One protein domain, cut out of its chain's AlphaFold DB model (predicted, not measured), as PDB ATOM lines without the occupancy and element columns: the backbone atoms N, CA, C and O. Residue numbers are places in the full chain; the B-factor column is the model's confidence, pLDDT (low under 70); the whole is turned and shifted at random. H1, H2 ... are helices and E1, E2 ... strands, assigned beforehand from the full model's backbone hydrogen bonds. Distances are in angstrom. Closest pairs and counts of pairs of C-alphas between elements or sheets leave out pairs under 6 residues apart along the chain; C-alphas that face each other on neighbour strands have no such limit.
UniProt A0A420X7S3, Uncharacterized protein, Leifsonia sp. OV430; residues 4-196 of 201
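AT A GLANCE: This is residues 4 to 196 of the 201 residues of an uncharacterized protein of Leifsonia sp. OV430 (UniProt A0A420X7S3). Two lobes stand end to end along the longest axis, each a sheet with helices on it, joined by the links E1 to E2, E4 to E5 and E6 to H5. One lobe holds the three-stranded antiparallel sheet E1 E5 E6 with H2 and H3 on one face and H1 and H4 grazing it; the other holds the strongly twisted, mixed sheet E2 E8 E4 E3 E7 with H5 and H6. The printed part has 193 residues, with the elements H1 H2 H3 H4 E1 E2 E3 E4 E5 E6 H5 E7 H6 E8 in chain order, of mixed class, under half of the residues being in them. It is compact, with a radius of gyration of the C-alphas of 16.7 A and spans of 50 by 35 by 30 A.

IN THESE COORDINATES: H1, residues 4 to 9, begins at C-alpha 4 (-1.157, -30.790, -61.363). H2 is residues 15 to 29, 20.5 A long; H3 is 45 to 56, 16.4 A; H4 is 64 to 69. The strands E1, 82 to 86, E2, 94 to 96, E3, 105 to 109, E4, 118 to 123, E5, 132 to 138, 20.4 A, and E6, 149 to 156, 21.1 A, follow. Then come H5, 166 to 171, E7, 175 to 177, H6, 178 to 185, and E8, 190 to 195, ending at C-alpha 195 (-22.939, -32.274, -34.471).

HOW THE PARTS SIT: H1 only just touches H3, with 3 pairs of C-alphas within 8 A, the closest those of Ile 7 and Leu 49, 6.5 A. H2 and H3 make two layers with the sheet E1 E5 E6, helices on one face; H3 runs across the strands at a height of 8.6 A. The closest C-alphas of H2 and E6 are those of His 28 and His 155, 6.2 A. H4 only grazes this sheet with residues 64 to 67. Across the antiparallel neighbours E1 and E5, N 84 and O 134 are within hydrogen-bond range at 2.8 A, and across the hairpin E5 and E6, N 135 and O 153 are within hydrogen-bond range at 2.9 A. In the other sheet, N 95 and O 191 of E2 and E8 are 2.9 A apart, N 121 and O 192 of parallel E4 and E8 2.9 A, N 107 and O 120 of the hairpin E3 and E4 2.8 A, and N 106 and O 176 of E3 and E7 2.8 A. H5 and H6 make two layers with it, and only just touch, with 3 pairs of C-alphas within 8 A, the closest those of Val 167 and Val 184, 7.4 A. E7, H6 and E8 form a split strand-helix-strand unit, two strands running the same way with E4 and E3 between them, its crossover right-handed. Every O i to N i+4 pair is within hydrogen-bond range in H1, H2, H3, H4 and H6; in H5 0 of 2 are, against 2 of 3 O i to N i+3 pairs.

THE WHOLE: The C-alphas of Glu 5 and Asp 103, the two farthest apart, are 51.1 A from each other. The printed part has no cut; its long links are H2 to H3 and H4 to E1. Mean pLDDT of the printed part is 91.2, and residue 32 is under 70.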
ATOM      1  N   ASP A   4      -1.591 -29.660 -62.191       84.56
ATOM      2  CA  ASP A   4      -1.157 -30.790 -61.363       84.56
ATOM      3  C   ASP A   4       0.204 -30.546 -60.705       84.56
ATOM      4  O   ASP A   4       0.412 -30.893 -59.541       84.56
ATOM      5  N   GLU A   5       1.142 -29.938 -61.434       85.31
ATOM      6  CA  GLU A   5       2.452 -29.571 -60.893       85.31
ATOM      7  C   GLU A   5       2.326 -28.480 -59.818       85.31
ATOM      8  O   GLU A   5       2.970 -28.591 -58.775       85.31
ATOM      9  N   GLN A   6       1.464 -27.471 -60.019       84.38
ATOM     10  CA  GLN A   6       1.203 -26.441 -59.004       84.38
ATOM     11  C   GLN A   6       0.594 -27.048 -57.738       84.38
ATOM     12  O   GLN A   6       1.065 -26.766 -56.638       84.38
ATOM     13  N   ILE A   7      -0.408 -27.917 -57.881       85.38
ATOM     14  CA  ILE A   7      -1.067 -28.588 -56.754       85.38
ATOM     15  C   ILE A   7      -0.052 -29.412 -55.964       85.38
ATOM     16  O   ILE A   7       0.085 -29.217 -54.759       85.38
ATOM     17  N   ARG A   8       0.715 -30.279 -56.637       84.69
ATOM     18  CA  ARG A   8       1.728 -31.120 -55.979       84.69
ATOM     19  C   ARG A   8       2.821 -30.301 -55.301       84.69
ATOM     20  O   ARG A   8       3.328 -30.725 -54.267       84.69
ATOM     21  N   SER A   9       3.176 -29.141 -55.855       85.00
ATOM     22  CA  SER A   9       4.173 -28.261 -55.241       85.00
ATOM     23  C   SER A   9       3.723 -27.698 -53.888       85.00
ATOM     24  O   SER A   9       4.557 -27.432 -53.038       85.00
ATOM     25  N   LEU A  10       2.417 -27.578 -53.636       84.94
ATOM     26  CA  LEU A  10       1.894 -27.022 -52.382       84.94
ATOM     27  C   LEU A  10       1.642 -28.076 -51.295       84.94
ATOM     28  O   LEU A  10       1.299 -27.716 -50.168       84.94
ATOM     29  N   LEU A  11       1.772 -29.361 -51.631       84.31
ATOM     30  CA  LEU A  11       1.564 -30.467 -50.702       84.31
ATOM     31  C   LEU A  11       2.849 -30.782 -49.915       84.31
ATOM     32  O   LEU A  11       3.951 -30.608 -50.448       84.31
ATOM     33  N   PRO A  12       2.716 -31.261 -48.664       81.00
ATOM     34  CA  PRO A  12       3.858 -31.628 -47.829       81.00
ATOM     35  C   PRO A  12       4.644 -32.805 -48.423       81.00
ATOM     36  O   PRO A  12       4.063 -33.685 -49.062       81.00
ATOM     37  N   SER A  13       5.956 -32.851 -48.170       82.31
ATOM     38  CA  SER A  13       6.837 -33.958 -48.584       82.31
ATOM     39  C   SER A  13       7.344 -34.807 -47.418       82.31
ATOM     40  O   SER A  13       7.701 -35.965 -47.630       82.31
ATOM     41  N   THR A  14       7.345 -34.279 -46.188       78.81
ATOM     42  CA  THR A  14       7.846 -35.003 -45.011       78.81
ATOM     43  C   THR A  14       6.778 -35.910 -44.392       78.81
ATOM     44  O   THR A  14       5.589 -35.598 -44.407       78.81
ATOM     45  N   GLU A  15       7.176 -37.046 -43.807       79.88
ATOM     46  CA  GLU A  15       6.232 -38.044 -43.266       79.88
ATOM     47  C   GLU A  15       5.326 -37.474 -42.160       79.88
ATOM     48  O   GLU A  15       4.111 -37.686 -42.170       79.88
ATOM     49  N   ALA A  16       5.897 -36.698 -41.233       71.56
ATOM     50  CA  ALA A  16       5.141 -36.051 -40.160       71.56
ATOM     51  C   ALA A  16       4.098 -35.062 -40.709       71.56
ATOM     52  O   ALA A  16       2.970 -35.001 -40.213       71.56
ATOM     53  N   ALA A  17       4.449 -34.329 -41.767       73.62
ATOM     54  CA  ALA A  17       3.541 -33.411 -42.429       73.62
ATOM     55  C   ALA A  17       2.455 -34.163 -43.206       73.62
ATOM     56  O   ALA A  17       1.279 -33.850 -43.057       73.62
ATOM     57  N   VAL A  18       2.789 -35.232 -43.932       80.56
ATOM     58  CA  VAL A  18       1.794 -36.085 -44.604       80.56
ATOM     59  C   VAL A  18       0.736 -36.595 -43.615       80.56
ATOM     60  O   VAL A  18      -0.458 -36.523 -43.905       80.56
ATOM     61  N   GLN A  19       1.131 -37.025 -42.412       77.56
ATOM     62  CA  GLN A  19       0.183 -37.453 -41.373       77.56
ATOM     63  C   GLN A  19      -0.700 -36.306 -40.855       77.56
ATOM     64  O   GLN A  19      -1.911 -36.479 -40.682       77.56
ATOM     65  N   TYR A  20      -0.120 -35.126 -40.620       73.31
ATOM     66  CA  TYR A  20      -0.868 -33.938 -40.196       73.31
ATOM     67  C   TYR A  20      -1.897 -33.499 -41.251       73.31
ATOM     68  O   TYR A  20      -3.034 -33.131 -40.922       73.31
ATOM     69  N   PHE A  21      -1.535 -33.577 -42.531       79.06
ATOM     70  CA  PHE A  21      -2.435 -33.244 -43.628       79.06
ATOM     71  C   PHE A  21      -3.508 -34.297 -43.825       79.06
ATOM     72  O   PHE A  21      -4.655 -33.913 -43.985       79.06
ATOM     73  N   ALA A  22      -3.202 -35.588 -43.684       82.50
ATOM     74  CA  ALA A  22      -4.223 -36.636 -43.702       82.50
ATOM     75  C   ALA A  22      -5.276 -36.435 -42.592       82.50
ATOM     76  O   ALA A  22      -6.465 -36.681 -42.793       82.50
ATOM     77  N   ALA A  23      -4.870 -35.943 -41.415       78.44
ATOM     78  CA  ALA A  23      -5.810 -35.575 -40.354       78.44
ATOM     79  C   ALA A  23      -6.615 -34.307 -40.689       78.44
ATOM     80  O   ALA A  23      -7.803 -34.230 -40.381       78.44
ATOM     81  N   THR A  24      -5.987 -33.320 -41.331       80.25
ATOM     82  CA  THR A  24      -6.672 -32.119 -41.842       80.25
ATOM     83  C   THR A  24      -7.687 -32.486 -42.927       80.25
ATOM     84  O   THR A  24      -8.798 -31.965 -42.927       80.25
ATOM     85  N   GLU A  25      -7.338 -33.434 -43.789       86.25
ATOM     86  CA  GLU A  25      -8.188 -33.957 -44.846       86.25
ATOM     87  C   GLU A  25      -9.397 -34.690 -44.260       86.25
ATOM     88  O   GLU A  25     -10.534 -34.327 -44.541       86.25
ATOM     89  N   ARG A  26      -9.174 -35.612 -43.316       85.50
ATOM     90  CA  ARG A  26     -10.268 -36.271 -42.586       85.50
ATOM     91  C   ARG A  26     -11.196 -35.269 -41.898       85.50
ATOM     92  O   ARG A  26     -12.407 -35.417 -41.973       85.50
ATOM     93  N   LYS A  27     -10.641 -34.240 -41.257       84.94
ATOM     94  CA  LYS A  27     -11.428 -33.236 -40.530       84.94
ATOM     95  C   LYS A  27     -12.348 -32.423 -41.447       84.94
ATOM     96  O   LYS A  27     -13.467 -32.112 -41.057       84.94
ATOM     97  N   HIS A  28     -11.866 -32.035 -42.627       90.06
ATOM     98  CA  HIS A  28     -12.571 -31.085 -43.495       90.06
ATOM     99  C   HIS A  28     -13.322 -31.732 -44.663       90.06
ATOM    100  O   HIS A  28     -14.166 -31.068 -45.257       90.06
ATOM    101  N   PHE A  29     -13.048 -33.002 -44.958       89.19
ATOM    102  CA  PHE A  29     -13.652 -33.750 -46.066       89.19
ATOM    103  C   PHE A  29     -14.172 -35.139 -45.653       89.19
ATOM    104  O   PHE A  29     -14.728 -35.864 -46.471       89.19
ATOM    105  N   GLY A  30     -13.965 -35.544 -44.397       82.25
ATOM    106  CA  GLY A  30     -14.461 -36.807 -43.859       82.25
ATOM    107  C   GLY A  30     -15.882 -36.698 -43.311       82.25
ATOM    108  O   GLY A  30     -16.758 -36.058 -43.889       82.25
ATOM    109  N   SER A  31     -16.133 -37.360 -42.181       76.75
ATOM    110  CA  SER A  31     -17.472 -37.412 -41.594       76.75
ATOM    111  C   SER A  31     -17.886 -36.068 -40.991       76.75
ATOM    112  O   SER A  31     -17.132 -35.467 -40.230       76.75
ATOM    113  N   GLN A  32     -19.141 -35.663 -41.207       69.75
ATOM    114  CA  GLN A  32     -19.748 -34.514 -40.512       69.75
ATOM    115  C   GLN A  32     -19.894 -34.728 -38.991       69.75
ATOM    116  O   GLN A  32     -20.205 -33.793 -38.256       69.75
ATOM    117  N   SER A  33     -19.686 -35.956 -38.502       72.69
ATOM    118  CA  SER A  33     -19.648 -36.255 -37.067       72.69
ATOM    119  C   SER A  33     -18.330 -35.865 -36.391       72.69
ATOM    120  O   SER A  33     -18.259 -35.867 -35.159       72.69
ATOM    121  N   ASP A  34     -17.274 -35.576 -37.156       85.25
ATOM    122  CA  ASP A  34     -15.983 -35.180 -36.595       85.25
ATOM    123  C   ASP A  34     -16.011 -33.695 -36.184       85.25
ATOM    124  O   ASP A  34     -16.671 -32.881 -36.832       85.25
ATOM    125  N   PRO A  35     -15.316 -33.288 -35.101       89.81
ATOM    126  CA  PRO A  35     -15.296 -31.890 -34.694       89.81
ATOM    127  C   PRO A  35     -14.653 -30.999 -35.746       89.81
ATOM    128  O   PRO A  35     -13.490 -31.194 -36.109       89.81
ATOM    129  N   GLY A  36     -15.346 -29.930 -36.126       91.88
ATOM    130  CA  GLY A  36     -14.819 -28.919 -37.028       91.88
ATOM    131  C   GLY A  36     -15.695 -28.660 -38.240       91.88
ATOM    132  O   GLY A  36     -16.848 -29.066 -38.320       91.88
ATOM    133  N   SER A  37     -15.133 -27.855 -39.137       93.94
ATOM    134  CA  SER A  37     -15.807 -27.349 -40.333       93.94
ATOM    135  C   SER A  37     -15.639 -28.333 -41.490       93.94
ATOM    136  O   SER A  37     -14.525 -28.819 -41.661       93.94
ATOM    137  N   THR A  38     -16.659 -28.578 -42.310       94.31
ATOM    138  CA  THR A  38     -16.614 -29.624 -43.353       94.31
ATOM    139  C   THR A  38     -17.119 -29.092 -44.694       94.31
ATOM    140  O   THR A  38     -18.139 -28.410 -44.746       94.31
ATOM    141  N   PHE A  39     -16.411 -29.369 -45.786       95.31
ATOM    142  CA  PHE A  39     -16.891 -29.082 -47.141       95.31
ATOM    143  C   PHE A  39     -18.036 -30.030 -47.519       95.31
ATOM    144  O   PHE A  39     -18.025 -31.189 -47.115       95.31
ATOM    145  N   THR A  40     -19.032 -29.553 -48.271       93.06
ATOM    146  CA  THR A  40     -20.193 -30.386 -48.657       93.06
ATOM    147  C   THR A  40     -20.216 -30.781 -50.129       93.06
ATOM    148  O   THR A  40     -20.868 -31.765 -50.464       93.06
ATOM    149  N   ASP A  41     -19.505 -30.048 -50.989       94.00
ATOM    150  CA  ASP A  41     -19.546 -30.233 -52.452       94.00
ATOM    151  C   ASP A  41     -18.172 -30.601 -53.043       94.00
ATOM    152  O   ASP A  41     -17.983 -30.584 -54.260       94.00
ATOM    153  N   VAL A  42     -17.185 -30.859 -52.187       92.88
ATOM    154  CA  VAL A  42     -15.821 -31.228 -52.576       92.88
ATOM    155  C   VAL A  42     -15.357 -32.347 -51.658       92.88
ATOM    156  O   VAL A  42     -15.495 -32.229 -50.443       92.88
ATOM    157  N   ASP A  43     -14.782 -33.398 -52.239       89.00
ATOM    158  CA  ASP A  43     -14.523 -34.659 -51.535       89.00
ATOM    159  C   ASP A  43     -13.130 -34.745 -50.904       89.00
ATOM    160  O   ASP A  43     -12.877 -35.609 -50.067       89.00
ATOM    161  N   ASN A  44     -12.189 -33.900 -51.330       89.81
ATOM    162  CA  ASN A  44     -10.815 -33.916 -50.830       89.81
ATOM    163  C   ASN A  44     -10.063 -32.612 -51.144       89.81
ATOM    164  O   ASN A  44     -10.527 -31.720 -51.862       89.81
ATOM    165  N   LEU A  45      -8.846 -32.512 -50.610       90.06
ATOM    166  CA  LEU A  45      -7.999 -31.333 -50.760       90.06
ATOM    167  C   LEU A  45      -7.536 -31.098 -52.207       90.06
ATOM    168  O   LEU A  45      -7.413 -29.945 -52.629       90.06
ATOM    169  N   ALA A  46      -7.271 -32.165 -52.964       89.00
ATOM    170  CA  ALA A  46      -6.825 -32.056 -54.351       89.00
ATOM    171  C   ALA A  46      -7.932 -31.479 -55.246       89.00
ATOM    172  O   ALA A  46      -7.659 -30.598 -56.067       89.00
ATOM    173  N   ASP A  47      -9.179 -31.892 -55.028       92.44
ATOM    174  CA  ASP A  47     -10.347 -31.349 -55.717       92.44
ATOM    175  C   ASP A  47     -10.583 -29.883 -55.342       92.44
ATOM    176  O   ASP A  47     -10.854 -29.057 -56.216       92.44
ATOM    177  N   LEU A  48     -10.381 -29.511 -54.072       95.06
ATOM    178  CA  LEU A  48     -10.492 -28.117 -53.633       95.06
ATOM    179  C   LEU A  48      -9.440 -27.222 -54.305       95.06
ATOM    180  O   LEU A  48      -9.760 -26.123 -54.764       95.06
ATOM    181  N   LEU A  49      -8.188 -27.680 -54.382       93.56
ATOM    182  CA  LEU A  49      -7.109 -26.953 -55.056       93.56
ATOM    183  C   LEU A  49      -7.348 -26.865 -56.568       93.56
ATOM    184  O   LEU A  49      -7.140 -25.809 -57.165       93.56
ATOM    185  N   SER A  50      -7.852 -27.935 -57.180       93.81
ATOM    186  CA  SER A  50      -8.241 -27.949 -58.594       93.81
ATOM    187  C   SER A  50      -9.371 -26.956 -58.871       93.81
ATOM    188  O   SER A  50      -9.294 -26.173 -59.819       93.81
ATOM    189  N   LEU A  51     -10.385 -26.914 -58.001       95.94
ATOM    190  CA  LEU A  51     -11.486 -25.959 -58.077       95.94
ATOM    191  C   LEU A  51     -10.991 -24.517 -57.906       95.94
ATOM    192  O   LEU A  51     -11.385 -23.638 -58.673       95.94
ATOM    193  N   ALA A  52     -10.093 -24.267 -56.950       96.31
ATOM    194  CA  ALA A  52      -9.470 -22.960 -56.754       96.31
ATOM    195  C   ALA A  52      -8.707 -22.508 -58.007       96.31
ATOM    196  O   ALA A  52      -8.878 -21.374 -58.461       96.31
ATOM    197  N   HIS A  53      -7.911 -23.403 -58.600       95.62
ATOM    198  CA  HIS A  53      -7.196 -23.136 -59.843       95.62
ATOM    199  C   HIS A  53      -8.172 -22.853 -60.992       95.62
ATOM    200  O   HIS A  53      -7.978 -21.892 -61.731       95.62
ATOM    201  N   PHE A  54      -9.244 -23.635 -61.143       95.75
ATOM    202  CA  PHE A  54     -10.256 -23.424 -62.182       95.75
ATOM    203  C   PHE A  54     -10.965 -22.067 -62.047       95.75
ATOM    204  O   PHE A  54     -11.086 -21.334 -63.025       95.75
ATOM    205  N   GLN A  55     -11.390 -21.696 -60.836       95.75
ATOM    206  CA  GLN A  55     -12.115 -20.444 -60.588       95.75
ATOM    207  C   GLN A  55     -11.244 -19.193 -60.764       95.75
ATOM    208  O   GLN A  55     -11.760 -18.122 -61.085       95.75
ATOM    209  N   ARG A  56      -9.933 -19.310 -60.517       94.25
ATOM    210  CA  ARG A  56      -9.000 -18.172 -60.459       94.25
ATOM    211  C   ARG A  56      -8.039 -18.106 -61.647       94.25
ATOM    212  O   ARG A  56      -7.436 -17.064 -61.880       94.25
ATOM    213  N   GLY A  57      -7.867 -19.211 -62.366       92.56
ATOM    214  CA  GLY A  57      -6.868 -19.403 -63.419       92.56
ATOM    215  C   GLY A  57      -5.475 -19.821 -62.927       92.56
ATOM    216  O   GLY A  57      -4.664 -20.238 -63.748       92.56
ATOM    217  N   ASN A  58      -5.183 -19.708 -61.624       92.19
ATOM    218  CA  ASN A  58      -3.942 -20.161 -60.977       92.19
ATOM    219  C   ASN A  58      -4.127 -20.286 -59.450       92.19
ATOM    220  O   ASN A  58      -5.183 -19.944 -58.906       92.19
ATOM    221  N   LEU A  59      -3.083 -20.736 -58.747       93.25
ATOM    222  CA  LEU A  59      -3.023 -20.772 -57.280       93.25
ATOM    223  C   LEU A  59      -2.207 -19.626 -56.664       93.25
ATOM    224  O   LEU A  59      -2.002 -19.627 -55.458       93.25
ATOM    225  N   ASP A  60      -1.782 -18.627 -57.443       91.81
ATOM    226  CA  ASP A  60      -0.989 -17.474 -56.984       91.81
ATOM    227  C   ASP A  60      -1.858 -16.348 -56.418       91.81
ATOM    228  O   ASP A  60      -3.075 -16.345 -56.578       91.81
ATOM    229  N   GLY A  61      -1.242 -15.351 -55.779       93.88
ATOM    230  CA  GLY A  61      -1.925 -14.153 -55.279       93.88
ATOM    231  C   GLY A  61      -2.679 -14.358 -53.963       93.88
ATOM    232  O   GLY A  61      -2.513 -15.367 -53.280       93.88
ATOM    233  N   ASP A  62      -3.485 -13.357 -53.597       96.81
ATOM    234  CA  ASP A  62      -4.129 -13.277 -52.286       96.81
ATOM    235  C   ASP A  62      -5.543 -12.675 -52.377       96.81
ATOM    236  O   ASP A  62      -5.757 -11.556 -52.847       96.81
ATOM    237  N   SER A  63      -6.526 -13.441 -51.918       97.00
ATOM    238  CA  SER A  63      -7.948 -13.117 -51.852       97.00
ATOM    239  C   SER A  63      -8.347 -12.373 -50.575       97.00
ATOM    240  O   SER A  63      -9.536 -12.113 -50.402       97.00
ATOM    241  N   ARG A  64      -7.405 -11.962 -49.710       96.06
ATOM    242  CA  ARG A  64      -7.686 -11.182 -48.487       96.06
ATOM    243  C   ARG A  64      -8.625  -9.996 -48.731       96.06
ATOM    244  O   ARG A  64      -9.569  -9.805 -47.974       96.06
ATOM    245  N   ARG A  65      -8.421  -9.223 -49.807       95.88
ATOM    246  CA  ARG A  65      -9.310  -8.091 -50.152       95.88
ATOM    247  C   ARG A  65     -10.747  -8.539 -50.430       95.88
ATOM    248  O   ARG A  65     -11.675  -7.906 -49.941       95.88
ATOM    249  N   SER A  66     -10.922  -9.623 -51.184       95.19
ATOM    250  CA  SER A  66     -12.242 -10.190 -51.478       95.19
ATOM    251  C   SER A  66     -12.905 -10.741 -50.216       95.19
ATOM    252  O   SER A  66     -14.081 -10.491 -49.999       95.19
ATOM    253  N   LEU A  67     -12.144 -11.416 -49.348       95.19
ATOM    254  CA  LEU A  67     -12.639 -11.938 -48.072       95.19
ATOM    255  C   LEU A  67     -13.100 -10.808 -47.134       95.19
ATOM    256  O   LEU A  67     -14.178 -10.902 -46.556       95.19
ATOM    257  N   ILE A  68     -12.343  -9.707 -47.037       95.12
ATOM    258  CA  ILE A  68     -12.758  -8.516 -46.272       95.12
ATOM    259  C   ILE A  68     -14.043  -7.916 -46.853       95.12
ATOM    260  O   ILE A  68     -14.964  -7.594 -46.107       95.12
ATOM    261  N   ALA A  69     -14.142  -7.807 -48.183       93.38
ATOM    262  CA  ALA A  69     -15.353  -7.319 -48.843       93.38
ATOM    263  C   ALA A  69     -16.576  -8.228 -48.598       93.38
ATOM    264  O   ALA A  69     -17.704  -7.745 -48.599       93.38
ATOM    265  N   SER A  70     -16.352  -9.519 -48.340       88.56
ATOM    266  CA  SER A  70     -17.373 -10.494 -47.934       88.56
ATOM    267  C   SER A  70     -17.674 -10.496 -46.426       88.56
ATOM    268  O   SER A  70     -18.436 -11.343 -45.968       88.56
ATOM    269  N   GLY A  71     -17.104  -9.566 -45.650       89.75
ATOM    270  CA  GLY A  71     -17.407  -9.379 -44.227       89.75
ATOM    271  C   GLY A  71     -16.423 -10.029 -43.250       89.75
ATOM    272  O   GLY A  71     -16.666  -9.996 -42.045       89.75
ATOM    273  N   VAL A  72     -15.309 -10.601 -43.721       92.12
ATOM    274  CA  VAL A  72     -14.262 -11.127 -42.828       92.12
ATOM    275  C   VAL A  72     -13.531  -9.975 -42.137       92.12
ATOM    276  O   VAL A  72     -13.034  -9.057 -42.795       92.12
ATOM    277  N   HIS A  73     -13.421 -10.036 -40.809       92.12
ATOM    278  CA  HIS A  73     -12.700  -9.026 -40.037       92.12
ATOM    279  C   HIS A  73     -11.195  -9.028 -40.387       92.12
ATOM    280  O   HIS A  73     -10.600 -10.103 -40.443       92.12
ATOM    281  N   PRO A  74     -10.539  -7.866 -40.580       91.31
ATOM    282  CA  PRO A  74      -9.111  -7.807 -40.916       91.31
ATOM    283  C   PRO A  74      -8.183  -8.527 -39.923       91.31
ATOM    284  O   PRO A  74      -7.189  -9.122 -40.328       91.31
ATOM    285  N   ASP A  75      -8.531  -8.538 -38.639       90.38
ATOM    286  CA  ASP A  75      -7.721  -9.199 -37.601       90.38
ATOM    287  C   ASP A  75      -7.778 -10.735 -37.657       90.38
ATOM    288  O   ASP A  75      -7.037 -11.418 -36.956       90.38
ATOM    289  N   ALA A  76      -8.644 -11.300 -38.502       88.88
ATOM    290  CA  ALA A  76      -8.719 -12.739 -38.726       88.88
ATOM    291  C   ALA A  76      -7.553 -13.277 -39.580       88.88
ATOM    292  O   ALA A  76      -7.329 -14.489 -39.644       88.88
ATOM    293  N   PHE A  77      -6.809 -12.396 -40.260       93.06
ATOM    294  CA  PHE A  77      -5.716 -12.789 -41.142       93.06
ATOM    295  C   PHE A  77      -4.375 -12.816 -40.406       93.06
ATOM    296  O   PHE A  77      -3.930 -11.821 -39.841       93.06
ATOM    297  N   ALA A  78      -3.677 -13.944 -40.498       91.44
ATOM    298  CA  ALA A  78      -2.289 -14.065 -40.092       91.44
ATOM    299  C   ALA A  78      -1.368 -13.302 -41.059       91.44
ATOM    300  O   ALA A  78      -1.631 -13.184 -42.265       91.44
ATOM    301  N   ALA A  79      -0.271 -12.783 -40.510       90.75
ATOM    302  CA  ALA A  79       0.795 -12.159 -41.280       90.75
ATOM    303  C   ALA A  79       1.641 -13.217 -42.008       90.75
ATOM    304  O   ALA A  79       1.754 -14.351 -41.550       90.75
ATOM    305  N   GLY A  80       2.249 -12.841 -43.136       89.94
ATOM    306  CA  GLY A  80       3.189 -13.702 -43.866       89.94
ATOM    307  C   GLY A  80       2.560 -14.857 -44.654       89.94
ATOM    308  O   GLY A  80       3.289 -15.600 -45.295       89.94
ATOM    309  N   VAL A  81       1.231 -14.987 -44.650       94.25
ATOM    310  CA  VAL A  81       0.499 -16.006 -45.417       94.25
ATOM    311  C   VAL A  81      -0.443 -15.358 -46.430       94.25
ATOM    312  O   VAL A  81      -0.857 -14.200 -46.276       94.25
ATOM    313  N   ARG A  82      -0.813 -16.119 -47.455       95.31
ATOM    314  CA  ARG A  82      -1.784 -15.745 -48.486       95.31
ATOM    315  C   ARG A  82      -3.035 -16.607 -48.388       95.31
ATOM    316  O   ARG A  82      -2.979 -17.778 -48.015       95.31
ATOM    317  N   TYR A  83      -4.167 -16.006 -48.731       96.94
ATOM    318  CA  TYR A  83      -5.482 -16.624 -48.619       96.94
ATOM    319  C   TYR A  83      -6.072 -16.804 -50.008       96.94
ATOM    320  O   TYR A  83      -6.097 -15.853 -50.779       96.94
ATOM    321  N   LEU A  84      -6.594 -17.979 -50.339       97.44
ATOM    322  CA  LEU A  84      -7.371 -18.178 -51.561       97.44
ATOM    323  C   LEU A  84      -8.836 -18.373 -51.186       97.44
ATOM    324  O   LEU A  84      -9.150 -19.229 -50.364       97.44
ATOM    325  N   LEU A  85      -9.724 -17.583 -51.790       97.00
ATOM    326  CA  LEU A  85     -11.169 -17.786 -51.698       97.00
ATOM    327  C   LEU A  85     -11.590 -18.776 -52.784       97.00
ATOM    328  O   LEU A  85     -11.285 -18.566 -53.958       97.00
ATOM    329  N   VAL A  86     -12.321 -19.815 -52.390       96.94
ATOM    330  CA  VAL A  86     -12.890 -20.819 -53.296       96.94
ATOM    331  C   VAL A  86     -14.397 -20.844 -53.098       96.94
ATOM    332  O   VAL A  86     -14.871 -21.020 -51.983       96.94
ATOM    333  N   ARG A  87     -15.175 -20.650 -54.161       96.81
ATOM    334  CA  ARG A  87     -16.641 -20.723 -54.103       96.81
ATOM    335  C   ARG A  87     -17.065 -22.185 -54.068       96.81
ATOM    336  O   ARG A  87     -17.124 -22.830 -55.111       96.81
ATOM    337  N   THR A  88     -17.290 -22.695 -52.870       96.25
ATOM    338  CA  THR A  88     -17.790 -24.040 -52.594       96.25
ATOM    339  C   THR A  88     -18.446 -24.024 -51.214       96.25
ATOM    340  O   THR A  88     -17.906 -23.379 -50.305       96.25
ATOM    341  N   PRO A  89     -19.618 -24.651 -51.049       95.94
ATOM    342  CA  PRO A  89     -20.303 -24.656 -49.774       95.94
ATOM    343  C   PRO A  89     -19.666 -25.602 -48.749       95.94
ATOM    344  O   PRO A  89     -18.905 -26.524 -49.061       95.94
ATOM    345  N   GLY A  90     -20.007 -25.356 -47.489       95.00
ATOM    346  CA  GLY A  90     -19.653 -26.218 -46.371       95.00
ATOM    347  C   GLY A  90     -20.364 -25.821 -45.083       95.00
ATOM    348  O   GLY A  90     -21.164 -24.883 -45.056       95.00
ATOM    349  N   THR A  91     -20.044 -26.512 -43.996       95.00
ATOM    350  CA  THR A  91     -20.481 -26.179 -42.640       95.00
ATOM    351  C   THR A  91     -19.340 -25.568 -41.837       95.00
ATOM    352  O   THR A  91     -18.188 -25.994 -41.911       95.00
ATOM    353  N   VAL A  92     -19.654 -24.549 -41.047       94.38
ATOM    354  CA  VAL A  92     -18.706 -23.828 -40.198       94.38
ATOM    355  C   VAL A  92     -18.760 -24.425 -38.799       94.38
ATOM    356  O   VAL A  92     -19.658 -24.150 -38.007       94.38
ATOM    357  N   GLY A  93     -17.783 -25.266 -38.489       94.25
ATOM    358  CA  GLY A  93     -17.726 -26.012 -37.238       94.25
ATOM    359  C   GLY A  93     -16.914 -25.334 -36.150       94.25
ATOM    360  O   GLY A  93     -16.017 -25.942 -35.565       94.25
ATOM    361  N   ILE A  94     -17.196 -24.058 -35.924       94.12
ATOM    362  CA  ILE A  94     -16.539 -23.212 -34.929       94.12
ATOM    363  C   ILE A  94     -17.579 -22.325 -34.247       94.12
ATOM    364  O   ILE A  94     -18.495 -21.817 -34.891       94.12
ATOM    365  N   LEU A  95     -17.439 -22.134 -32.939       95.12
ATOM    366  CA  LEU A  95     -18.355 -21.329 -32.134       95.12
ATOM    367  C   LEU A  95     -17.574 -20.525 -31.096       95.12
ATOM    368  O   LEU A  95     -16.648 -21.045 -30.475       95.12
ATOM    369  N   ASN A  96     -17.946 -19.259 -30.905       95.38
ATOM    370  CA  ASN A  96     -17.375 -18.439 -29.844       95.38
ATOM    371  C   ASN A  96     -18.022 -18.817 -28.512       95.38
ATOM    372  O   ASN A  96     -19.233 -18.683 -28.347       95.38
ATOM    373  N   THR A  97     -17.222 -19.254 -27.544       96.31
ATOM    374  CA  THR A  97     -17.721 -19.690 -26.238       96.31
ATOM    375  C   THR A  97     -18.360 -18.566 -25.425       96.31
ATOM    376  O   THR A  97     -19.018 -18.856 -24.429       96.31
ATOM    377  N   SER A  98     -18.230 -17.299 -25.836       96.50
ATOM    378  CA  SER A  98     -18.944 -16.173 -25.221       96.50
ATOM    379  C   SER A  98     -20.466 -16.327 -25.288       96.50
ATOM    380  O   SER A  98     -21.179 -15.712 -24.499       96.50
ATOM    381  N   THR A  99     -20.977 -17.135 -26.222       95.12
ATOM    382  CA  THR A  99     -22.412 -17.423 -26.349       95.12
ATOM    383  C   THR A  99     -22.877 -18.585 -25.471       95.12
ATOM    384  O   THR A  99     -24.072 -18.861 -25.438       95.12
ATOM    385  N   LEU A 100     -21.959 -19.283 -24.794       96.00
ATOM    386  CA  LEU A 100     -22.264 -20.429 -23.935       96.00
ATOM    387  C   LEU A 100     -22.421 -20.004 -22.473       96.00
ATOM    388  O   LEU A 100     -21.718 -19.110 -21.973       96.00
ATOM    389  N   HIS A 101     -23.325 -20.683 -21.768       97.44
ATOM    390  CA  HIS A 101     -23.527 -20.481 -20.343       97.44
ATOM    391  C   HIS A 101     -22.301 -21.001 -19.566       97.44
ATOM    392  O   HIS A 101     -21.734 -22.029 -19.927       97.44
ATOM    393  N   PRO A 102     -21.860 -20.338 -18.477       97.56
ATOM    394  CA  PRO A 102     -20.687 -20.775 -17.712       97.56
ATOM    395  C   PRO A 102     -20.748 -22.217 -17.180       97.56
ATOM    396  O   PRO A 102     -19.698 -22.812 -16.938       97.56
ATOM    397  N   ASP A 103     -21.949 -22.753 -16.968       97.75
ATOM    398  CA  ASP A 103     -22.161 -24.121 -16.480       97.75
ATOM    399  C   ASP A 103     -22.340 -25.155 -17.608       97.75
ATOM    400  O   ASP A 103     -22.403 -26.347 -17.313       97.75
ATOM    401  N   ASP A 104     -22.370 -24.729 -18.878       97.12
ATOM    402  CA  ASP A 104     -22.348 -25.655 -20.015       97.12
ATOM    403  C   ASP A 104     -21.027 -26.430 -20.028       97.12
ATOM    404  O   ASP A 104     -19.987 -25.935 -19.574       97.12
ATOM    405  N   THR A 105     -21.055 -27.651 -20.557       96.94
ATOM    406  CA  THR A 105     -19.868 -28.496 -20.686       96.94
ATOM    407  C   THR A 105     -19.268 -28.407 -22.081       96.94
ATOM    408  O   THR A 105     -19.957 -28.303 -23.093       96.94
ATOM    409  N   VAL A 106     -17.944 -28.477 -22.125       97.12
ATOM    410  CA  VAL A 106     -17.153 -28.633 -23.342       97.12
ATOM    411  C   VAL A 106     -16.199 -29.806 -23.159       97.12
ATOM    412  O   VAL A 106     -15.729 -30.071 -22.051       97.12
ATOM    413  N   THR A 107     -15.899 -30.506 -24.244       97.38
ATOM    414  CA  THR A 107     -14.946 -31.616 -24.253       97.38
ATOM    415  C   THR A 107     -13.579 -31.105 -24.684       97.38
ATOM    416  O   THR A 107     -13.471 -30.350 -25.650       97.38
ATOM    417  N   VAL A 108     -12.523 -31.509 -23.987       97.56
ATOM    418  CA  VAL A 108     -11.147 -31.243 -24.412       97.56
ATOM    419  C   VAL A 108     -10.636 -32.431 -25.216       97.56
ATOM    420  O   VAL A 108     -10.620 -33.561 -24.734       97.56
ATOM    421  N   GLU A 109     -10.216 -32.185 -26.453       95.19
ATOM    422  CA  GLU A 109      -9.876 -33.240 -27.408       95.19
ATOM    423  C   GLU A 109      -8.687 -32.850 -28.281       95.19
ATOM    424  O   GLU A 109      -8.524 -31.696 -28.676       95.19
ATOM    425  N   ARG A 110      -7.862 -33.832 -28.645       93.00
ATOM    426  CA  ARG A 110      -6.834 -33.672 -29.668       93.00
ATOM    427  C   ARG A 110      -7.394 -34.026 -31.045       93.00
ATOM    428  O   ARG A 110      -7.427 -35.182 -31.440       93.00
ATOM    429  N   THR A 111      -7.792 -33.010 -31.812       87.94
ATOM    430  CA  THR A 111      -8.396 -33.231 -33.145       87.94
ATOM    431  C   THR A 111      -7.378 -33.488 -34.263       87.94
ATOM    432  O   THR A 111      -7.765 -33.805 -35.383       87.94
ATOM    433  N   LYS A 112      -6.076 -33.288 -34.009       84.38
ATOM    434  CA  LYS A 112      -4.990 -33.534 -34.971       84.38
ATOM    435  C   LYS A 112      -3.767 -34.115 -34.246       84.38
ATOM    436  O   LYS A 112      -3.460 -33.642 -33.151       84.38
ATOM    437  N   PRO A 113      -3.053 -35.097 -34.827       81.38
ATOM    438  CA  PRO A 113      -1.839 -35.644 -34.227       81.38
ATOM    439  C   PRO A 113      -0.767 -34.556 -34.098       81.38
ATOM    440  O   PRO A 113      -0.704 -33.647 -34.926       81.38
ATOM    441  N   ASN A 114       0.066 -34.652 -33.059       80.69
ATOM    442  CA  ASN A 114       1.182 -33.734 -32.776       80.69
ATOM    443  C   ASN A 114       0.799 -32.249 -32.587       80.69
ATOM    444  O   ASN A 114       1.679 -31.399 -32.489       80.69
ATOM    445  N   ALA A 115      -0.493 -31.925 -32.498       85.56
ATOM    446  CA  ALA A 115      -0.995 -30.592 -32.179       85.56
ATOM    447  C   ALA A 115      -1.585 -30.583 -30.764       85.56
ATOM    448  O   ALA A 115      -2.189 -31.589 -30.390       85.56
ATOM    449  N   PRO A 116      -1.481 -29.483 -29.994       93.25
ATOM    450  CA  PRO A 116      -2.108 -29.385 -28.677       93.25
ATOM    451  C   PRO A 116      -3.621 -29.633 -28.708       93.25
ATOM    452  O   PRO A 116      -4.272 -29.380 -29.728       93.25
ATOM    453  N   CYS A 117      -4.191 -30.075 -27.585       95.62
ATOM    454  CA  CYS A 117      -5.638 -30.222 -27.447       95.62
ATOM    455  C   CYS A 117      -6.395 -28.911 -27.728       95.62
ATOM    456  O   CYS A 117      -5.898 -27.803 -27.503       95.62
ATOM    457  N   THR A 118      -7.630 -29.065 -28.202       95.75
ATOM    458  CA  THR A 118      -8.613 -28.006 -28.446       95.75
ATOM    459  C   THR A 118      -9.844 -28.223 -27.574       95.75
ATOM    460  O   THR A 118     -10.086 -29.309 -27.052       95.75
ATOM    461  N   VAL A 119     -10.658 -27.179 -27.466       97.19
ATOM    462  CA  VAL A 119     -12.020 -27.263 -26.936       97.19
ATOM    463  C   VAL A 119     -12.985 -27.674 -28.052       97.19
ATOM    464  O   VAL A 119     -12.897 -27.153 -29.171       97.19
ATOM    465  N   VAL A 120     -13.896 -28.595 -27.741       96.56
ATOM    466  CA  VAL A 120     -14.986 -29.071 -28.595       96.56
ATOM    467  C   VAL A 120     -16.310 -28.875 -27.861       96.56
ATOM    468  O   VAL A 120     -16.471 -29.329 -26.731       96.56
ATOM    469  N   THR A 121     -17.269 -28.221 -28.506       95.50
ATOM    470  CA  THR A 121     -18.645 -28.102 -28.013       95.50
ATOM    471  C   THR A 121     -19.596 -28.877 -28.910       95.50
ATOM    472  O   THR A 121     -19.437 -28.921 -30.130       95.50
ATOM    473  N   GLU A 122     -20.605 -29.487 -28.315       94.00
ATOM    474  CA  GLU A 122     -21.636 -30.201 -29.056       94.00
ATOM    475  C   GLU A 122     -22.743 -29.232 -29.480       94.00
ATOM    476  O   GLU A 122     -23.133 -28.342 -28.723       94.00
ATOM    477  N   VAL A 123     -23.220 -29.366 -30.717       92.44
ATOM    478  CA  VAL A 123     -24.268 -28.519 -31.298       92.44
ATOM    479  C   VAL A 123     -25.273 -29.373 -32.061       92.44
ATOM    480  O   VAL A 123     -24.964 -30.471 -32.515       92.44
ATOM    481  N   THR A 124     -26.492 -28.870 -32.238       90.62
ATOM    482  CA  THR A 124     -27.509 -29.549 -33.061       90.62
ATOM    483  C   THR A 124     -27.416 -29.183 -34.538       90.62
ATOM    484  O   THR A 124     -27.866 -29.946 -35.387       90.62
ATOM    485  N   THR A 125     -26.853 -28.014 -34.850       90.12
ATOM    486  CA  THR A 125     -26.656 -27.513 -36.214       90.12
ATOM    487  C   THR A 125     -25.361 -26.708 -36.289       90.12
ATOM    488  O   THR A 125     -24.946 -26.095 -35.304       90.12
ATOM    489  N   GLN A 126     -24.726 -26.708 -37.458       93.44
ATOM    490  CA  GLN A 126     -23.605 -25.829 -37.785       93.44
ATOM    491  C   GLN A 126     -24.074 -24.791 -38.818       93.44
ATOM    492  O   GLN A 126     -24.845 -25.149 -39.713       93.44
ATOM    493  N   PRO A 127     -23.634 -23.523 -38.728       93.19
ATOM    494  CA  PRO A 127     -23.882 -22.540 -39.778       93.19
ATOM    495  C   PRO A 127     -23.334 -23.018 -41.123       93.19
ATOM    496  O   PRO A 127     -22.287 -23.661 -41.176       93.19
ATOM    497  N   THR A 128     -24.006 -22.674 -42.216       94.88
ATOM    498  CA  THR A 128     -23.490 -22.923 -43.564       94.88
ATOM    499  C   THR A 128     -22.563 -21.791 -44.009       94.88
ATOM    500  O   THR A 128     -22.697 -20.642 -43.585       94.88
ATOM    501  N   ALA A 129     -21.611 -22.116 -44.877       94.81
ATOM    502  CA  ALA A 129     -20.801 -21.163 -45.622       94.81
ATOM    503  C   ALA A 129     -20.959 -21.424 -47.120       94.81
ATOM    504  O   ALA A 129     -21.130 -22.564 -47.537       94.81
ATOM    505  N   GLU A 130     -20.862 -20.366 -47.922       95.69
ATOM    506  CA  GLU A 130     -20.929 -20.436 -49.392       95.69
ATOM    507  C   GLU A 130     -19.538 -20.466 -50.052       95.69
ATOM    508  O   GLU A 130     -19.406 -20.516 -51.277       95.69
ATOM    509  N   TYR A 131     -18.483 -20.380 -49.240       96.19
ATOM    510  CA  TYR A 131     -17.103 -20.384 -49.697       96.19
ATOM    511  C   TYR A 131     -16.198 -21.145 -48.733       96.19
ATOM    512  O   TYR A 131     -16.489 -21.271 -47.542       96.19
ATOM    513  N   GLY A 132     -15.053 -21.568 -49.254       95.88
ATOM    514  CA  GLY A 132     -13.898 -22.010 -48.497       95.88
ATOM    515  C   GLY A 132     -12.703 -21.096 -48.632       95.88
ATOM    516  O   GLY A 132     -12.603 -20.261 -49.536       95.88
ATOM    517  N   VAL A 133     -11.785 -21.292 -47.701       96.44
ATOM    518  CA  VAL A 133     -10.509 -20.604 -47.635       96.44
ATOM    519  C   VAL A 133      -9.405 -21.643 -47.658       96.44
ATOM    520  O   VAL A 133      -9.425 -22.599 -46.886       96.44
ATOM    521  N   ILE A 134      -8.428 -21.428 -48.533       95.44
ATOM    522  CA  ILE A 134      -7.140 -22.121 -48.511       95.44
ATOM    523  C   ILE A 134      -6.103 -21.130 -47.990       95.44
ATOM    524  O   ILE A 134      -6.043 -19.994 -48.463       95.44
ATOM    525  N   ILE A 135      -5.284 -21.550 -47.031       94.19
ATOM    526  CA  ILE A 135      -4.202 -20.739 -46.471       94.19
ATOM    527  C   ILE A 135      -2.879 -21.347 -46.918       94.19
ATOM    528  O   ILE A 135      -2.633 -22.525 -46.668       94.19
ATOM    529  N   ILE A 136      -2.042 -20.549 -47.575       93.75
ATOM    530  CA  ILE A 136      -0.714 -20.943 -48.063       93.75
ATOM    531  C   ILE A 136       0.312 -19.985 -47.465       93.75
ATOM    532  O   ILE A 136       0.049 -18.786 -47.359       93.75
ATOM    533  N   GLY A 137       1.475 -20.483 -47.074       92.62
ATOM    534  CA  GLY A 137       2.531 -19.656 -46.504       92.62
ATOM    535  C   GLY A 137       3.901 -20.314 -46.596       92.62
ATOM    536  O   GLY A 137       3.990 -21.451 -47.056       92.62
ATOM    537  N   PRO A 138       4.955 -19.614 -46.149       91.25
ATOM    538  CA  PRO A 138       6.310 -20.151 -46.151       91.25
ATOM    539  C   PRO A 138       6.394 -21.400 -45.275       91.25
ATOM    540  O   PRO A 138       5.756 -21.469 -44.227       91.25
ATOM    541  N   ASP A 139       7.201 -22.381 -45.646       86.69
ATOM    542  CA  ASP A 139       7.393 -23.555 -44.804       86.69
ATOM    543  C   ASP A 139       8.263 -23.244 -43.571       86.69
ATOM    544  O   ASP A 139       9.489 -23.317 -43.602       86.69
ATOM    545  N   VAL A 140       7.609 -22.852 -42.476       83.31
ATOM    546  CA  VAL A 140       8.254 -22.568 -41.181       83.31
ATOM    547  C   VAL A 140       8.333 -23.796 -40.274       83.31
ATOM    548  O   VAL A 140       9.108 -23.792 -39.321       83.31
ATOM    549  N   ASP A 141       7.545 -24.830 -40.578       77.00
ATOM    550  CA  ASP A 141       7.384 -26.033 -39.755       77.00
ATOM    551  C   ASP A 141       8.151 -27.245 -40.326       77.00
ATOM    552  O   ASP A 141       8.142 -28.321 -39.726       77.00
ATOM    553  N   GLY A 142       8.837 -27.089 -41.466       81.00
ATOM    554  CA  GLY A 142       9.607 -28.155 -42.113       81.00
ATOM    555  C   GLY A 142       8.718 -29.233 -42.738       81.00
ATOM    556  O   GLY A 142       9.005 -30.431 -42.655       81.00
ATOM    557  N   PHE A 143       7.594 -28.829 -43.325       82.31
ATOM    558  CA  PHE A 143       6.682 -29.711 -44.051       82.31
ATOM    559  C   PHE A 143       7.220 -30.138 -45.421       82.31
ATOM    560  O   PHE A 143       6.735 -31.118 -45.998       82.31
ATOM    561  N   THR A 144       8.222 -29.429 -45.926       81.62
ATOM    562  CA  THR A 144       8.902 -29.656 -47.195       81.62
ATOM    563  C   THR A 144      10.418 -29.648 -47.008       81.62
ATOM    564  O   THR A 144      10.954 -28.971 -46.134       81.62
ATOM    565  N   ASP A 145      11.134 -30.391 -47.850       79.44
ATOM    566  CA  ASP A 145      12.603 -30.459 -47.788       79.44
ATOM    567  C   ASP A 145      13.294 -29.250 -48.452       79.44
ATOM    568  O   ASP A 145      14.476 -28.998 -48.222       79.44
ATOM    569  N   ASP A 146      12.570 -28.509 -49.297       81.62
ATOM    570  CA  ASP A 146      13.073 -27.386 -50.096       81.62
ATOM    571  C   ASP A 146      12.640 -26.005 -49.568       81.62
ATOM    572  O   ASP A 146      13.048 -24.985 -50.129       81.62
ATOM    573  N   GLY A 147      11.862 -25.954 -48.478       80.00
ATOM    574  CA  GLY A 147      11.474 -24.714 -47.793       80.00
ATOM    575  C   GLY A 147      10.542 -23.812 -48.606       80.00
ATOM    576  O   GLY A 147      10.492 -22.599 -48.380       80.00
ATOM    577  N   ARG A 148       9.846 -24.377 -49.597       86.38
ATOM    578  CA  ARG A 148       8.913 -23.643 -50.460       86.38
ATOM    579  C   ARG A 148       7.614 -23.291 -49.732       86.38
ATOM    580  O   ARG A 148       7.354 -23.751 -48.626       86.38
ATOM    581  N   ASP A 149       6.772 -22.485 -50.374       89.19
ATOM    582  CA  ASP A 149       5.411 -22.250 -49.886       89.19
ATOM    583  C   ASP A 149       4.632 -23.573 -49.803       89.19
ATOM    584  O   ASP A 149       4.608 -24.357 -50.753       89.19
ATOM    585  N   VAL A 150       3.928 -23.777 -48.694       89.81
ATOM    586  CA  VAL A 150       3.127 -24.970 -48.424       89.81
ATOM    587  C   VAL A 150       1.711 -24.571 -48.018       89.81
ATOM    588  O   VAL A 150       1.470 -23.509 -47.435       89.81
ATOM    589  N   LEU A 151       0.736 -25.414 -48.346       89.44
ATOM    590  CA  LEU A 151      -0.623 -25.264 -47.835       89.44
ATOM    591  C   LEU A 151      -0.618 -25.465 -46.316       89.44
ATOM    592  O   LEU A 151      -0.234 -26.514 -45.850       89.44
ATOM    593  N   TYR A 152      -1.078 -24.516 -45.510       86.44
ATOM    594  CA  TYR A 152      -1.183 -24.726 -44.060       86.44
ATOM    595  C   TYR A 152      -2.480 -25.415 -43.656       86.44
ATOM    596  O   TYR A 152      -2.504 -26.273 -42.774       86.44
ATOM    597  N   THR A 153      -3.589 -24.992 -44.260       88.88
ATOM    598  CA  THR A 153      -4.911 -25.552 -43.990       88.88
ATOM    599  C   THR A 153      -5.892 -25.113 -45.068       88.88
ATOM    600  O   THR A 153      -5.686 -24.103 -45.746       88.88
ATOM    601  N   ALA A 154      -6.999 -25.838 -45.173       92.56
ATOM    602  CA  ALA A 154      -8.182 -25.399 -45.889       92.56
ATOM    603  C   ALA A 154      -9.426 -25.689 -45.048       92.56
ATOM    604  O   ALA A 154      -9.458 -26.696 -44.346       92.56
ATOM    605  N   HIS A 155     -10.419 -24.806 -45.080       93.81
ATOM    606  CA  HIS A 155     -11.688 -24.996 -44.373       93.81
ATOM    607  C   HIS A 155     -12.795 -24.141 -45.014       93.81
ATOM    608  O   HIS A 155     -12.490 -23.113 -45.631       93.81
ATOM    609  N   PRO A 156     -14.077 -24.515 -44.880       95.00
ATOM    610  CA  PRO A 156     -15.181 -23.648 -45.272       95.00
ATOM    611  C   PRO A 156     -15.304 -22.450 -44.315       95.00
ATOM    612  O   PRO A 156     -14.908 -22.511 -43.147       95.00
ATOM    613  N   GLY A 157     -15.855 -21.348 -44.818       94.31
ATOM    614  CA  GLY A 157     -16.135 -20.138 -44.051       94.31
ATOM    615  C   GLY A 157     -14.919 -19.252 -43.744       94.31
ATOM    616  O   GLY A 157     -13.826 -19.445 -44.286       94.31
ATOM    617  N   PRO A 158     -15.111 -18.225 -42.895       93.31
ATOM    618  CA  PRO A 158     -14.088 -17.227 -42.602       93.31
ATOM    619  C   PRO A 158     -12.893 -17.830 -41.847       93.31
ATOM    620  O   PRO A 158     -13.091 -18.715 -41.007       93.31
ATOM    621  N   PRO A 159     -11.657 -17.338 -42.078       91.56
ATOM    622  CA  PRO A 159     -10.483 -17.774 -41.329       91.56
ATOM    623  C   PRO A 159     -10.700 -17.504 -39.845       91.56
ATOM    624  O   PRO A 159     -10.781 -16.362 -39.413       91.56
ATOM    625  N   THR A 160     -10.825 -18.565 -39.060       90.06
ATOM    626  CA  THR A 160     -11.007 -18.458 -37.615       90.06
ATOM    627  C   THR A 160     -10.204 -19.555 -36.962       90.06
ATOM    628  O   THR A 160     -10.315 -20.730 -37.318       90.06
ATOM    629  N   ARG A 161      -9.366 -19.171 -36.006       87.88
ATOM    630  CA  ARG A 161      -8.488 -20.109 -35.325       87.88
ATOM    631  C   ARG A 161      -9.181 -20.640 -34.068       87.88
ATOM    632  O   ARG A 161      -9.389 -19.852 -33.146       87.88
ATOM    633  N   PRO A 162      -9.511 -21.943 -33.992       90.56
ATOM    634  CA  PRO A 162      -9.947 -22.526 -32.735       90.56
ATOM    635  C   PRO A 162      -8.805 -22.480 -31.716       90.56
ATOM    636  O   PRO A 162      -7.628 -22.574 -32.084       90.56
ATOM    637  N   ALA A 163      -9.141 -22.344 -30.437       92.25
ATOM    638  CA  ALA A 163      -8.142 -22.361 -29.380       92.25
ATOM    639  C   ALA A 163      -7.487 -23.738 -29.276       92.25
ATOM    640  O   ALA A 163      -8.149 -24.746 -29.037       92.25
ATOM    641  N   ASN A 164      -6.165 -23.750 -29.408       91.19
ATOM    642  CA  ASN A 164      -5.311 -24.886 -29.113       91.19
ATOM    643  C   ASN A 164      -4.197 -24.447 -28.160       91.19
ATOM    644  O   ASN A 164      -3.584 -23.399 -28.356       91.19
ATOM    645  N   SER A 165      -3.951 -25.211 -27.099       93.94
ATOM    646  CA  SER A 165      -2.956 -24.843 -26.086       93.94
ATOM    647  C   SER A 165      -2.412 -26.071 -25.379       93.94
ATOM    648  O   SER A 165      -3.177 -26.959 -25.020       93.94
ATOM    649  N   ALA A 166      -1.102 -26.091 -25.114       94.94
ATOM    650  CA  ALA A 166      -0.469 -27.163 -24.346       94.94
ATOM    651  C   ALA A 166      -1.031 -27.271 -22.916       94.94
ATOM    652  O   ALA A 166      -1.025 -28.338 -22.313       94.94
ATOM    653  N   VAL A 167      -1.591 -26.180 -22.380       94.88
ATOM    654  CA  VAL A 167      -2.273 -26.193 -21.076       94.88
ATOM    655  C   VAL A 167      -3.493 -27.127 -21.092       94.88
ATOM    656  O   VAL A 167      -3.827 -27.721 -20.067       94.88
ATOM    657  N   LEU A 168      -4.140 -27.302 -22.249       96.12
ATOM    658  CA  LEU A 168      -5.275 -28.212 -22.407       96.12
ATOM    659  C   LEU A 168      -4.859 -29.685 -22.486       96.12
ATOM    660  O   LEU A 168      -5.710 -30.539 -22.265       96.12
ATOM    661  N   ASP A 169      -3.589 -30.006 -22.753       95.94
ATOM    662  CA  ASP A 169      -3.149 -31.403 -22.886       95.94
ATOM    663  C   ASP A 169      -3.367 -32.195 -21.581       95.94
ATOM    664  O   ASP A 169      -3.709 -33.373 -21.613       95.94
ATOM    665  N   GLY A 170      -3.285 -31.537 -20.416       95.00
ATOM    666  CA  GLY A 170      -3.602 -32.151 -19.117       95.00
ATOM    667  C   GLY A 170      -5.091 -32.468 -18.894       95.00
ATOM    668  O   GLY A 170      -5.438 -33.112 -17.904       95.00
ATOM    669  N   TYR A 171      -5.962 -32.019 -19.798       96.56
ATOM    670  CA  TYR A 171      -7.409 -32.222 -19.765       96.56
ATOM    671  C   TYR A 171      -7.899 -33.127 -20.904       96.56
ATOM    672  O   TYR A 171      -9.106 -33.270 -21.072       96.56
ATOM    673  N   GLU A 172      -7.004 -33.739 -21.683       97.12
ATOM    674  CA  GLU A 172      -7.372 -34.571 -22.834       97.12
ATOM    675  C   GLU A 172      -8.411 -35.650 -22.465       97.12
ATOM    676  O   GLU A 172      -8.241 -36.411 -21.511       97.12
ATOM    677  N   GLY A 173      -9.521 -35.681 -23.209       96.00
ATOM    678  CA  GLY A 173     -10.649 -36.593 -23.005       96.00
ATOM    679  C   GLY A 173     -11.629 -36.180 -21.901       96.00
ATOM    680  O   GLY A 173     -12.643 -36.851 -21.712       96.00
ATOM    681  N   GLN A 174     -11.368 -35.095 -21.169       97.56
ATOM    682  CA  GLN A 174     -12.236 -34.638 -20.085       97.56
ATOM    683  C   GLN A 174     -13.332 -33.699 -20.589       97.56
ATOM    684  O   GLN A 174     -13.129 -32.895 -21.502       97.56
ATOM    685  N   GLN A 175     -14.481 -33.752 -19.918       97.62
ATOM    686  CA  GLN A 175     -15.488 -32.700 -19.985       97.62
ATOM    687  C   GLN A 175     -15.231 -31.691 -18.870       97.62
ATOM    688  O   GLN A 175     -15.158 -32.053 -17.694       97.62
ATOM    689  N   ILE A 176     -15.106 -30.422 -19.237       97.50
ATOM    690  CA  ILE A 176     -14.950 -29.309 -18.299       97.50
ATOM    691  C   ILE A 176     -16.063 -28.294 -18.534       97.50
ATOM    692  O   ILE A 176     -16.599 -28.190 -19.634       97.50
ATOM    693  N   THR A 177     -16.423 -27.529 -17.508       98.19
ATOM    694  CA  THR A 177     -17.387 -26.441 -17.688       98.19
ATOM    695  C   THR A 177     -16.766 -25.290 -18.473       98.19
ATOM    696  O   THR A 177     -15.552 -25.067 -18.425       98.19
ATOM    697  N   VAL A 178     -17.599 -24.492 -19.138       97.81
ATOM    698  CA  VAL A 178     -17.179 -23.246 -19.792       97.81
ATOM    699  C   VAL A 178     -16.498 -22.309 -18.787       97.81
ATOM    700  O   VAL A 178     -15.483 -21.695 -19.111       97.81
ATOM    701  N   ARG A 179     -16.981 -22.239 -17.538       98.38
ATOM    702  CA  ARG A 179     -16.315 -21.502 -16.448       98.38
ATOM    703  C   ARG A 179     -14.872 -21.973 -16.262       98.38
ATOM    704  O   ARG A 179     -13.963 -21.148 -16.276       98.38
ATOM    705  N   ARG A 180     -14.655 -23.286 -16.137       97.75
ATOM    706  CA  ARG A 180     -13.312 -23.846 -15.938       97.75
ATOM    707  C   ARG A 180     -12.413 -23.620 -17.150       97.75
ATOM    708  O   ARG A 180     -11.247 -23.278 -16.995       97.75
ATOM    709  N   MET A 181     -12.954 -23.783 -18.350       97.62
ATOM    710  CA  MET A 181     -12.241 -23.515 -19.597       97.62
ATOM    711  C   MET A 181     -11.767 -22.053 -19.671       97.62
ATOM    712  O   MET A 181     -10.593 -21.821 -19.952       97.62
ATOM    713  N   ARG A 182     -12.617 -21.083 -19.303       97.81
ATOM    714  CA  ARG A 182     -12.252 -19.656 -19.224       97.81
ATOM    715  C   ARG A 182     -11.147 -19.385 -18.204       97.81
ATOM    716  O   ARG A 182     -10.246 -18.607 -18.493       97.81
ATOM    717  N   GLU A 183     -11.179 -20.029 -17.036       97.06
ATOM    718  CA  GLU A 183     -10.103 -19.918 -16.035       97.06
ATOM    719  C   GLU A 183      -8.760 -20.425 -16.574       97.06
ATOM    720  O   GLU A 183      -7.720 -19.826 -16.312       97.06
ATOM    721  N   VAL A 184      -8.781 -21.530 -17.324       95.75
ATOM    722  CA  VAL A 184      -7.579 -22.175 -17.870       95.75
ATOM    723  C   VAL A 184      -7.004 -21.400 -19.061       95.75
ATOM    724  O   VAL A 184      -5.787 -21.298 -19.193       95.75
ATOM    725  N   LEU A 185      -7.865 -20.861 -19.929       96.00
ATOM    726  CA  LEU A 185      -7.472 -20.194 -21.177       96.00
ATOM    727  C   LEU A 185      -7.424 -18.663 -21.078       96.00
ATOM    728  O   LEU A 185      -6.962 -18.008 -22.009       96.00
ATOM    729  N   GLY A 186      -7.869 -18.091 -19.958       96.12
ATOM    730  CA  GLY A 186      -7.846 -16.650 -19.708       96.12
ATOM    731  C   GLY A 186      -8.989 -15.862 -20.355       96.12
ATOM    732  O   GLY A 186      -8.897 -14.640 -20.438       96.12
ATOM    733  N   GLY A 187     -10.058 -16.520 -20.811       96.62
ATOM    734  CA  GLY A 187     -11.213 -15.851 -21.412       96.62
ATOM    735  C   GLY A 187     -12.043 -16.742 -22.330       96.62
ATOM    736  O   GLY A 187     -11.905 -17.965 -22.328       96.62
ATOM    737  N   ASP A 188     -12.927 -16.105 -23.098       96.94
ATOM    738  CA  ASP A 188     -13.665 -16.761 -24.175       96.94
ATOM    739  C   ASP A 188     -12.755 -17.101 -25.353       96.94
ATOM    740  O   ASP A 188     -11.788 -16.398 -25.651       96.94
ATOM    741  N   VAL A 189     -13.094 -18.185 -26.043       96.12
ATOM    742  CA  VAL A 189     -12.318 -18.725 -27.151       96.12
ATOM    743  C   VAL A 189     -13.223 -19.189 -28.282       96.12
ATOM    744  O   VAL A 189     -14.432 -19.341 -28.126       96.12
ATOM    745  N   TRP A 190     -12.628 -19.473 -29.435       95.94
ATOM    746  CA  TRP A 190     -13.298 -20.220 -30.492       95.94
ATOM    747  C   TRP A 190     -13.110 -21.719 -30.246       95.94
ATOM    748  O   TRP A 190     -11.984 -22.215 -30.249       95.94
ATOM    749  N   ALA A 191     -14.203 -22.442 -30.018       96.25
ATOM    750  CA  ALA A 191     -14.216 -23.896 -29.888       96.25
ATOM    751  C   ALA A 191     -14.566 -24.545 -31.232       96.25
ATOM    752  O   ALA A 191     -15.341 -23.981 -32.004       96.25
ATOM    753  N   ASN A 192     -14.035 -25.741 -31.501       95.75
ATOM    754  CA  ASN A 192     -14.575 -26.572 -32.580       95.75
ATOM    755  C   ASN A 192     -15.976 -27.049 -32.184       95.75
ATOM    756  O   ASN A 192     -16.251 -27.235 -30.997       95.75
ATOM    757  N   THR A 193     -16.850 -27.285 -33.156       94.69
ATOM    758  CA  THR A 193     -18.172 -27.856 -32.891       94.69
ATOM    759  C   THR A 193     -18.293 -29.262 -33.459       94.69
ATOM    760  O   THR A 193     -17.732 -29.558 -34.512       94.69
ATOM    761  N   ARG A 194     -19.029 -30.124 -32.756       93.19
ATOM    762  CA  ARG A 194     -19.424 -31.463 -33.202       93.19
ATOM    763  C   ARG A 194     -20.946 -31.524 -33.277       93.19
ATOM    764  O   ARG A 194     -21.611 -31.114 -32.326       93.19
ATOM    765  N   ILE A 195     -21.496 -32.044 -34.373       90.38
ATOM    766  CA  ILE A 195     -22.939 -32.274 -34.471       90.38
ATOM    767  C   ILE A 195     -23.310 -33.466 -33.584       90.38
ATOM    768  O   ILE A 195     -22.748 -34.551 -33.724       90.38
ATOM    769  N   LEU A 196     -24.266 -33.268 -32.676       83.69
ATOM    770  CA  LEU A 196     -24.876 -34.362 -31.926       83.69
ATOM    771  C   LEU A 196     -25.563 -35.309 -32.906       83.69
ATOM    772  O   LEU A 196     -26.524 -34.919 -33.575       83.69
TER     773      LEU A 196